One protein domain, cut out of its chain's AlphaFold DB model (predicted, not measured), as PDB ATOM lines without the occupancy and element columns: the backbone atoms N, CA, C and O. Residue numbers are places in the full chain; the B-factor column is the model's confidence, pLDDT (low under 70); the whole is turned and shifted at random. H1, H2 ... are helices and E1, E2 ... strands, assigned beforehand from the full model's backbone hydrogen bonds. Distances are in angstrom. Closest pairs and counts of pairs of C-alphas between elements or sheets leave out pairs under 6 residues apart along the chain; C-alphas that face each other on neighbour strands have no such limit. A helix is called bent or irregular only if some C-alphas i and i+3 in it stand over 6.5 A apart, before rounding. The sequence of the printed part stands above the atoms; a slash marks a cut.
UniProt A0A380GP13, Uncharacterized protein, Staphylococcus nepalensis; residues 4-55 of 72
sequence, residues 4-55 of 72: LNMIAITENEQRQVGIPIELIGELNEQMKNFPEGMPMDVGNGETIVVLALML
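What this domain is: This is residues 4 to 55 of the 72 residues of an uncharacterized protein of Staphylococcus nepalensis (UniProt A0A380GP13). A small sheet of three strands, E2, E1 and E5, and a separate two-stranded hairpin, E3 and E4, are joined where E4 runs on into E5 through a sharp turn. A single helix, H1, stands to one side of the strands; it only grazes the three-stranded sheet, and near its last residues it comes close to E3. The printed part has 52 residues with five named strands and one named helix, in the order E1, E2, H1, E3, E4, E5, and its class is mixed, helices and strands. The larger sheet has the order E2, E1, E5, and both sheets are antiparallel. The whole is compact and rounded, with a radius of gyration of the C-alphas of 10.3 A and spans of 24 by 23 by 20 A.

Where its parts are: E1 is residues 4 to 9, 15.5 A from C-alpha 4 at (-18.920, -18.778, -5.161) to C-alpha 9. E2, the longest strand, is residues 14 to 20 and 18.9 A long. H1 follows without a residue between, residues 21 to 32, 19.0 A long, with C-alpha 32 at (-3.632, -32.903, -6.384). H1 is irregular, but only just: C-alphas 25 and 28 are 6.6 A apart. E3 is residues 38 to 41, 10.0 A long, and E4 is residues 47 to 50, 9.3 A long. E5 is residues 52 to 54, 6.7 A long, ending with C-alpha 54 at (-19.602, -29.139, -7.166).

How they stand to each other: E1 is the inner strand of its sheet, and E2 and E5 are the edge strands. E1 and E2 form a hairpin, antiparallel at 144 degrees, with N 6 and O 17 at 2.8 A and N 17 and O 6 at 2.9 A, within hydrogen-bond range. E5 is antiparallel to E1 at 138 degrees, with N 9 and O 52 at 2.8 A. E4 runs on into E5 across a break of 1 residue, at 81 degrees, and the two meet only through their link. E3 and E4 form the other hairpin, antiparallel at 144 degrees, with N 38 and O 50 at 2.8 A and N 48 and O 40 at 2.9 A. The closest C-alphas of E1 and E4 are those of Ile 9 and Val 50, 5.7 A apart. H1 is on the larger sheet but only grazes it, with its residues 21 to 31. The closest C-alphas of H1 and E1, Leu 4 and Ile 21, are 5.9 A apart; those of H1 and E3, Met 31 and Met 38, are 6.1 A apart. In H1, 3 of 8 O i to N i+4 pairs are within hydrogen-bond range, and 5 of 9 O i to N i+3 pairs. E2 is apart from E3 and from E4, and E3 and E5 are only just apart, with their closest C-alphas at 8.4 A.

The domain as a whole: The two C-alphas farthest apart are those of Asn 12 and Glu 22, 27.7 A. The printed part has no cut, and its five links are tight. Its mean pLDDT is 79.6, and residues 28 and 43 to 44 of this model are under 70.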
ATOM      1  N   LEU A   4     -18.135 -17.793  -4.440       77.12
ATOM      2  CA  LEU A   4     -18.920 -18.778  -5.161       77.12
ATOM      3  C   LEU A   4     -19.454 -19.825  -4.186       77.12
ATOM      4  O   LEU A   4     -18.691 -20.508  -3.503       77.12
ATOM      5  N   ASN A   5     -20.776 -19.960  -4.145       79.94
ATOM      6  CA  ASN A   5     -21.429 -21.005  -3.370       79.94
ATOM      7  C   ASN A   5     -21.302 -22.339  -4.103       79.94
ATOM      8  O   ASN A   5     -21.769 -22.475  -5.235       79.94
ATOM      9  N   MET A   6     -20.707 -23.317  -3.438       80.56
ATOM     10  CA  MET A   6     -20.488 -24.664  -3.945       80.56
ATOM     11  C   MET A   6     -21.015 -25.698  -2.961       80.56
ATOM     12  O   MET A   6     -21.335 -25.389  -1.814       80.56
ATOM     13  N   ILE A   7     -21.126 -26.934  -3.429       85.31
ATOM     14  CA  ILE A   7     -21.436 -28.081  -2.584       85.31
ATOM     15  C   ILE A   7     -20.142 -28.867  -2.401       85.31
ATOM     16  O   ILE A   7     -19.582 -29.366  -3.375       85.31
ATOM     17  N   ALA A   8     -19.673 -28.949  -1.163       85.50
ATOM     18  CA  ALA A   8     -18.597 -29.827  -0.746       85.50
ATOM     19  C   ALA A   8     -19.158 -31.212  -0.433       85.50
ATOM     20  O   ALA A   8     -20.095 -31.355   0.356       85.50
ATOM     21  N   ILE A   9     -18.572 -32.228  -1.052       85.88
ATOM     22  CA  ILE A   9     -18.804 -33.632  -0.730       85.88
ATOM     23  C   ILE A   9     -17.754 -34.050   0.295       85.88
ATOM     24  O   ILE A   9     -16.560 -33.904   0.038       85.88
ATOM     25  N   THR A  10     -18.200 -34.558   1.438       86.75
ATOM     26  CA  THR A  10     -17.351 -35.147   2.485       86.75
ATOM     27  C   THR A  10     -17.622 -36.649   2.571       86.75
ATOM     28  O   THR A  10     -18.518 -37.148   1.891       86.75
ATOM     29  N   GLU A  11     -16.888 -37.377   3.416       83.12
ATOM     30  CA  GLU A  11     -17.154 -38.805   3.655       83.12
ATOM     31  C   GLU A  11     -18.574 -39.074   4.175       83.12
ATOM     32  O   GLU A  11     -19.188 -40.077   3.821       83.12
ATOM     33  N   ASN A  12     -19.103 -38.173   5.008       81.44
ATOM     34  CA  ASN A  12     -20.328 -38.423   5.766       81.44
ATOM     35  C   ASN A  12     -21.549 -37.685   5.206       81.44
ATOM     36  O   ASN A  12     -22.681 -38.123   5.401       81.44
ATOM     37  N   GLU A  13     -21.347 -36.547   4.537       83.69
ATOM     38  CA  GLU A  13     -22.441 -35.680   4.095       83.69
ATOM     39  C   GLU A  13     -22.046 -34.688   2.990       83.69
ATOM     40  O   GLU A  13     -20.876 -34.534   2.624       83.69
ATOM     41  N   GLN A  14     -23.048 -33.972   2.474       85.56
ATOM     42  CA  GLN A  14     -22.863 -32.847   1.561       85.56
ATOM     43  C   GLN A  14     -23.098 -31.537   2.309       85.56
ATOM     44  O   GLN A  14     -24.140 -31.364   2.940       85.56
ATOM     45  N   ARG A  15     -22.166 -30.591   2.193       81.62
ATOM     46  CA  ARG A  15     -22.281 -29.268   2.818       81.62
ATOM     47  C   ARG A  15     -22.188 -28.157   1.794       81.62
ATOM     48  O   ARG A  15     -21.410 -28.226   0.849       81.62
ATOM     49  N   GLN A  16     -22.963 -27.100   1.996       82.50
ATOM     50  CA  GLN A  16     -22.807 -25.887   1.209       82.50
ATOM     51  C   GLN A  16     -21.629 -25.079   1.760       82.50
ATOM     52  O   GLN A  16     -21.596 -24.772   2.948       82.50
ATOM     53  N   VAL A  17     -20.682 -24.731   0.893       79.88
ATOM     54  CA  VAL A  17     -19.488 -23.953   1.242       79.88
ATOM     55  C   VAL A  17     -19.378 -22.733   0.338       79.88
ATOM     56  O   VAL A  17     -19.735 -22.779  -0.841       79.88
ATOM     57  N   GLY A  18     -18.905 -21.621   0.891       80.50
ATOM     58  CA  GLY A  18     -18.600 -20.414   0.130       80.50
ATOM     59  C   GLY A  18     -17.102 -20.321  -0.096       80.50
ATOM     60  O   GLY A  18     -16.355 -20.216   0.871       80.50
ATOM     61  N   ILE A  19     -16.661 -20.340  -1.353       77.62
ATOM     62  CA  ILE A  19     -15.236 -20.231  -1.687       77.62
ATOM     63  C   ILE A  19     -14.972 -18.898  -2.393       77.62
ATOM     64  O   ILE A  19     -15.704 -18.556  -3.327       77.62
ATOM     65  N   PRO A  20     -13.951 -18.125  -1.983       80.56
ATOM     66  CA  PRO A  20     -13.520 -16.937  -2.714       80.56
ATOM     67  C   PRO A  20     -13.196 -17.271  -4.174       80.56
ATOM     68  O   PRO A  20     -12.466 -18.222  -4.448       80.56
ATOM     69  N   ILE A  21     -13.724 -16.487  -5.118       77.31
ATOM     70  CA  ILE A  21     -13.566 -16.760  -6.561       77.31
ATOM     71  C   ILE A  21     -12.088 -16.832  -6.975       77.31
ATOM     72  O   ILE A  21     -11.717 -17.655  -7.808       77.31
ATOM     73  N   GLU A  22     -11.241 -16.014  -6.353       78.56
ATOM     74  CA  GLU A  22      -9.790 -15.987  -6.564       78.56
ATOM     75  C   GLU A  22      -9.094 -17.323  -6.257       78.56
ATOM     76  O   GLU A  22      -8.144 -17.680  -6.946       78.56
ATOM     77  N   LEU A  23      -9.616 -18.113  -5.313       76.06
ATOM     78  CA  LEU A  23      -9.040 -19.408  -4.931       76.06
ATOM     79  C   LEU A  23      -9.490 -20.561  -5.843       76.06
ATOM     80  O   LEU A  23      -8.906 -21.642  -5.801       76.06
ATOM     81  N   ILE A  24     -10.499 -20.360  -6.700       73.19
ATOM     82  CA  ILE A  24     -11.021 -21.418  -7.587       73.19
ATOM     83  C   ILE A  24      -9.968 -21.886  -8.592       73.19
ATOM     84  O   ILE A  24      -9.882 -23.082  -8.875       73.19
ATOM     85  N   GLY A  25      -9.162 -20.963  -9.120       70.94
ATOM     86  CA  GLY A  25      -8.082 -21.314 -10.044       70.94
ATOM     87  C   GLY A  25      -7.025 -22.209  -9.394       70.94
ATOM     88  O   GLY A  25      -6.527 -23.135 -10.029       70.94
ATOM     89  N   GLU A  26      -6.742 -21.972  -8.114       76.44
ATOM     90  CA  GLU A  26      -5.701 -22.668  -7.350       76.44
ATOM     91  C   GLU A  26      -6.194 -23.988  -6.741       76.44
ATOM     92  O   GLU A  26      -5.407 -24.911  -6.530       76.44
ATOM     93  N   LEU A  27      -7.505 -24.124  -6.516       75.69
ATOM     94  CA  LEU A  27      -8.111 -25.315  -5.915       75.69
ATOM     95  C   LEU A  27      -7.765 -26.607  -6.657       75.69
ATOM     96  O   LEU A  27      -7.475 -27.618  -6.025       75.69
ATOM     97  N   ASN A  28      -7.761 -26.587  -7.990       69.00
ATOM     98  CA  ASN A  28      -7.457 -27.781  -8.778       69.00
ATOM     99  C   ASN A  28      -5.996 -28.236  -8.624       69.00
ATOM    100  O   ASN A  28      -5.708 -29.429  -8.678       69.00
ATOM    101  N   GLU A  29      -5.064 -27.301  -8.434       75.75
ATOM    102  CA  GLU A  29      -3.669 -27.641  -8.155       75.75
ATOM    103  C   GLU A  29      -3.500 -28.128  -6.721       75.75
ATOM    104  O   GLU A  29      -2.820 -29.126  -6.492       75.75
ATOM    105  N   GLN A  30      -4.177 -27.488  -5.767       73.50
ATOM    106  CA  GLN A  30      -4.112 -27.904  -4.375       73.50
ATOM    107  C   GLN A  30      -4.739 -29.284  -4.150       73.50
ATOM    108  O   GLN A  30      -4.144 -30.088  -3.442       73.50
ATOM    109  N   MET A  31      -5.861 -29.623  -4.798       70.50
ATOM    110  CA  MET A  31      -6.491 -30.948  -4.667       70.50
ATOM    111  C   MET A  31      -5.556 -32.095  -5.069       70.50
ATOM    112  O   MET A  31      -5.621 -33.167  -4.475       70.50
ATOM    113  N   LYS A  32      -4.629 -31.881  -6.012       75.00
ATOM    114  CA  LYS A  32      -3.632 -32.903  -6.384       75.00
ATOM    115  C   LYS A  32      -2.686 -33.260  -5.236       75.00
ATOM    116  O   LYS A  32      -2.160 -34.368  -5.217       75.00
ATOM    117  N   ASN A  33      -2.476 -32.338  -4.298       82.44
ATOM    118  CA  ASN A  33      -1.638 -32.556  -3.120       82.44
ATOM    119  C   ASN A  33      -2.393 -33.264  -1.984       82.44
ATOM    120  O   ASN A  33      -1.770 -33.660  -1.002       82.44
ATOM    121  N   PHE A  34      -3.711 -33.437  -2.118       81.94
ATOM    122  CA  PHE A  34      -4.583 -34.036  -1.113       81.94
ATOM    123  C   PHE A  34      -5.380 -35.208  -1.716       81.94
ATOM    124  O   PHE A  34      -6.590 -35.088  -1.920       81.94
ATOM    125  N   PRO A  35      -4.725 -36.347  -2.021       77.56
ATOM    126  CA  PRO A  35      -5.366 -37.491  -2.680       77.56
ATOM    127  C   PRO A  35      -6.487 -38.138  -1.851       77.56
ATOM    128  O   PRO A  35      -7.356 -38.791  -2.415       77.56
ATOM    129  N   GLU A  36      -6.480 -37.937  -0.532       82.50
ATOM    130  CA  GLU A  36      -7.492 -38.443   0.410       82.50
ATOM    131  C   GLU A  36      -8.576 -37.399   0.737       82.50
ATOM    132  O   GLU A  36      -9.462 -37.646   1.548       82.50
ATOM    133  N   GLY A  37      -8.525 -36.226   0.099       80.88
ATOM    134  CA  GLY A  37      -9.449 -35.122   0.335       80.88
ATOM    135  C   GLY A  37      -8.785 -33.901   0.965       80.88
ATOM    136  O   GLY A  37      -7.857 -33.989   1.768       80.88
ATOM    137  N   MET A  38      -9.275 -32.729   0.578       84.56
ATOM    138  CA  MET A  38      -8.747 -31.433   0.982       84.56
ATOM    139  C   MET A  38      -9.376 -30.967   2.301       84.56
ATOM    140  O   MET A  38     -10.599 -30.832   2.367       84.56
ATOM    141  N   PRO A  39      -8.584 -30.652   3.338       85.25
ATOM    142  CA  PRO A  39      -9.119 -30.044   4.548       85.25
ATOM    143  C   PRO A  39      -9.602 -28.617   4.256       85.25
ATOM    144  O   PRO A  39      -8.880 -27.815   3.663       85.25
ATOM    145  N   MET A  40     -10.820 -28.292   4.681       79.94
ATOM    146  CA  MET A  40     -11.447 -26.990   4.463       79.94
ATOM    147  C   MET A  40     -12.153 -26.507   5.729       79.94
ATOM    148  O   MET A  40     -12.925 -27.247   6.335       79.94
ATOM    149  N   ASP A  41     -11.900 -25.258   6.113       81.69
ATOM    150  CA  ASP A  41     -12.603 -24.594   7.212       81.69
ATOM    151  C   ASP A  41     -13.958 -24.071   6.719       81.69
ATOM    152  O   ASP A  41     -14.035 -23.381   5.698       81.69
ATOM    153  N   VAL A  42     -15.034 -24.410   7.431       73.38
ATOM    154  CA  VAL A  42     -16.407 -23.991   7.101       73.38
ATOM    155  C   VAL A  42     -16.914 -22.809   7.938       73.38
ATOM    156  O   VAL A  42     -18.102 -22.492   7.915       73.38
ATOM    157  N   GLY A  43     -16.021 -22.091   8.626       65.19
ATOM    158  CA  GLY A  43     -16.287 -20.780   9.234       65.19
ATOM    159  C   GLY A  43     -16.918 -20.815  10.631       65.19
ATOM    160  O   GLY A  43     -17.199 -19.766  11.208       65.19
ATOM    161  N   ASN A  44     -17.118 -22.004  11.197       69.56
ATOM    162  CA  ASN A  44     -17.568 -22.251  12.574       69.56
ATOM    163  C   ASN A  44     -16.444 -22.845  13.457       69.56
ATOM    164  O   ASN A  44     -16.722 -23.312  14.561       69.56
ATOM    165  N   GLY A  45     -15.192 -22.842  12.977       74.06
ATOM    166  CA  GLY A  45     -14.056 -23.506  13.625       74.06
ATOM    167  C   GLY A  45     -13.990 -25.017  13.371       74.06
ATOM    168  O   GLY A  45     -13.155 -25.702  13.958       74.06
ATOM    169  N   GLU A  46     -14.868 -25.544  12.518       78.94
ATOM    170  CA  GLU A  46     -14.865 -26.932  12.072       78.94
ATOM    171  C   GLU A  46     -14.069 -27.049  10.771       78.94
ATOM    172  O   GLU A  46     -14.289 -26.313   9.806       78.94
ATOM    173  N   THR A  47     -13.148 -28.006  10.739       83.12
ATOM    174  CA  THR A  47     -12.472 -28.419   9.510       83.12
ATOM    175  C   THR A  47     -13.128 -29.690   9.003       83.12
ATOM    176  O   THR A  47     -13.182 -30.688   9.721       83.12
ATOM    177  N   ILE A  48     -13.605 -29.660   7.763       84.50
ATOM    178  CA  ILE A  48     -14.127 -30.834   7.065       84.50
ATOM    179  C   ILE A  48     -13.115 -31.313   6.028       84.50
ATOM    180  O   ILE A  48     -12.383 -30.511   5.452       84.50
ATOM    181  N   VAL A  49     -13.091 -32.616   5.760       88.25
ATOM    182  CA  VAL A  49     -12.322 -33.178   4.643       88.25
ATOM    183  C   VAL A  49     -13.227 -33.226   3.418       88.25
ATOM    184  O   VAL A  49     -14.247 -33.917   3.403       88.25
ATOM    185  N   VAL A  50     -12.872 -32.443   2.405       86.06
ATOM    186  CA  VAL A  50     -13.611 -32.305   1.152       86.06
ATOM    187  C   VAL A  50     -13.020 -33.233   0.103       86.06
ATOM    188  O   VAL A  50     -11.880 -33.070  -0.321       86.06
ATOM    189  N   LEU A  51     -13.825 -34.179  -0.363       84.75
ATOM    190  CA  LEU A  51     -13.467 -35.129  -1.415       84.75
ATOM    191  C   LEU A  51     -13.725 -34.551  -2.811       84.75
ATOM    192  O   LEU A  51     -12.992 -34.830  -3.755       84.75
ATOM    193  N   ALA A  52     -14.776 -33.740  -2.950       81.06
ATOM    194  CA  ALA A  52     -15.123 -33.089  -4.207       81.06
ATOM    195  C   ALA A  52     -15.873 -31.773  -3.981       81.06
ATOM    196  O   ALA A  52     -16.592 -31.607  -2.995       81.06
ATOM    197  N   LEU A  53     -15.749 -30.856  -4.942       81.25
ATOM    198  CA  LEU A  53     -16.490 -29.598  -4.989       81.25
ATOM    199  C   LEU A  53     -17.364 -29.565  -6.241       81.25
ATOM    200  O   LEU A  53     -16.882 -29.762  -7.356       81.25
ATOM    201  N   MET A  54     -18.651 -29.280  -6.067       81.50
ATOM    202  CA  MET A  54     -19.602 -29.139  -7.166       81.50
ATOM    203  C   MET A  54     -20.075 -27.695  -7.283       81.50
ATOM    204  O   MET A  54     -20.534 -27.102  -6.305       81.50
ATOM    205  N   LEU A  55     -20.030 -27.151  -8.502       79.06
ATOM    206  CA  LEU A  55     -20.647 -25.870  -8.832       79.06
ATOM    207  C   LEU A  55     -22.131 -26.098  -9.165       79.06
ATOM    208  O   LEU A  55     -22.438 -26.626 -10.240       79.06
TER     209      LEU A  55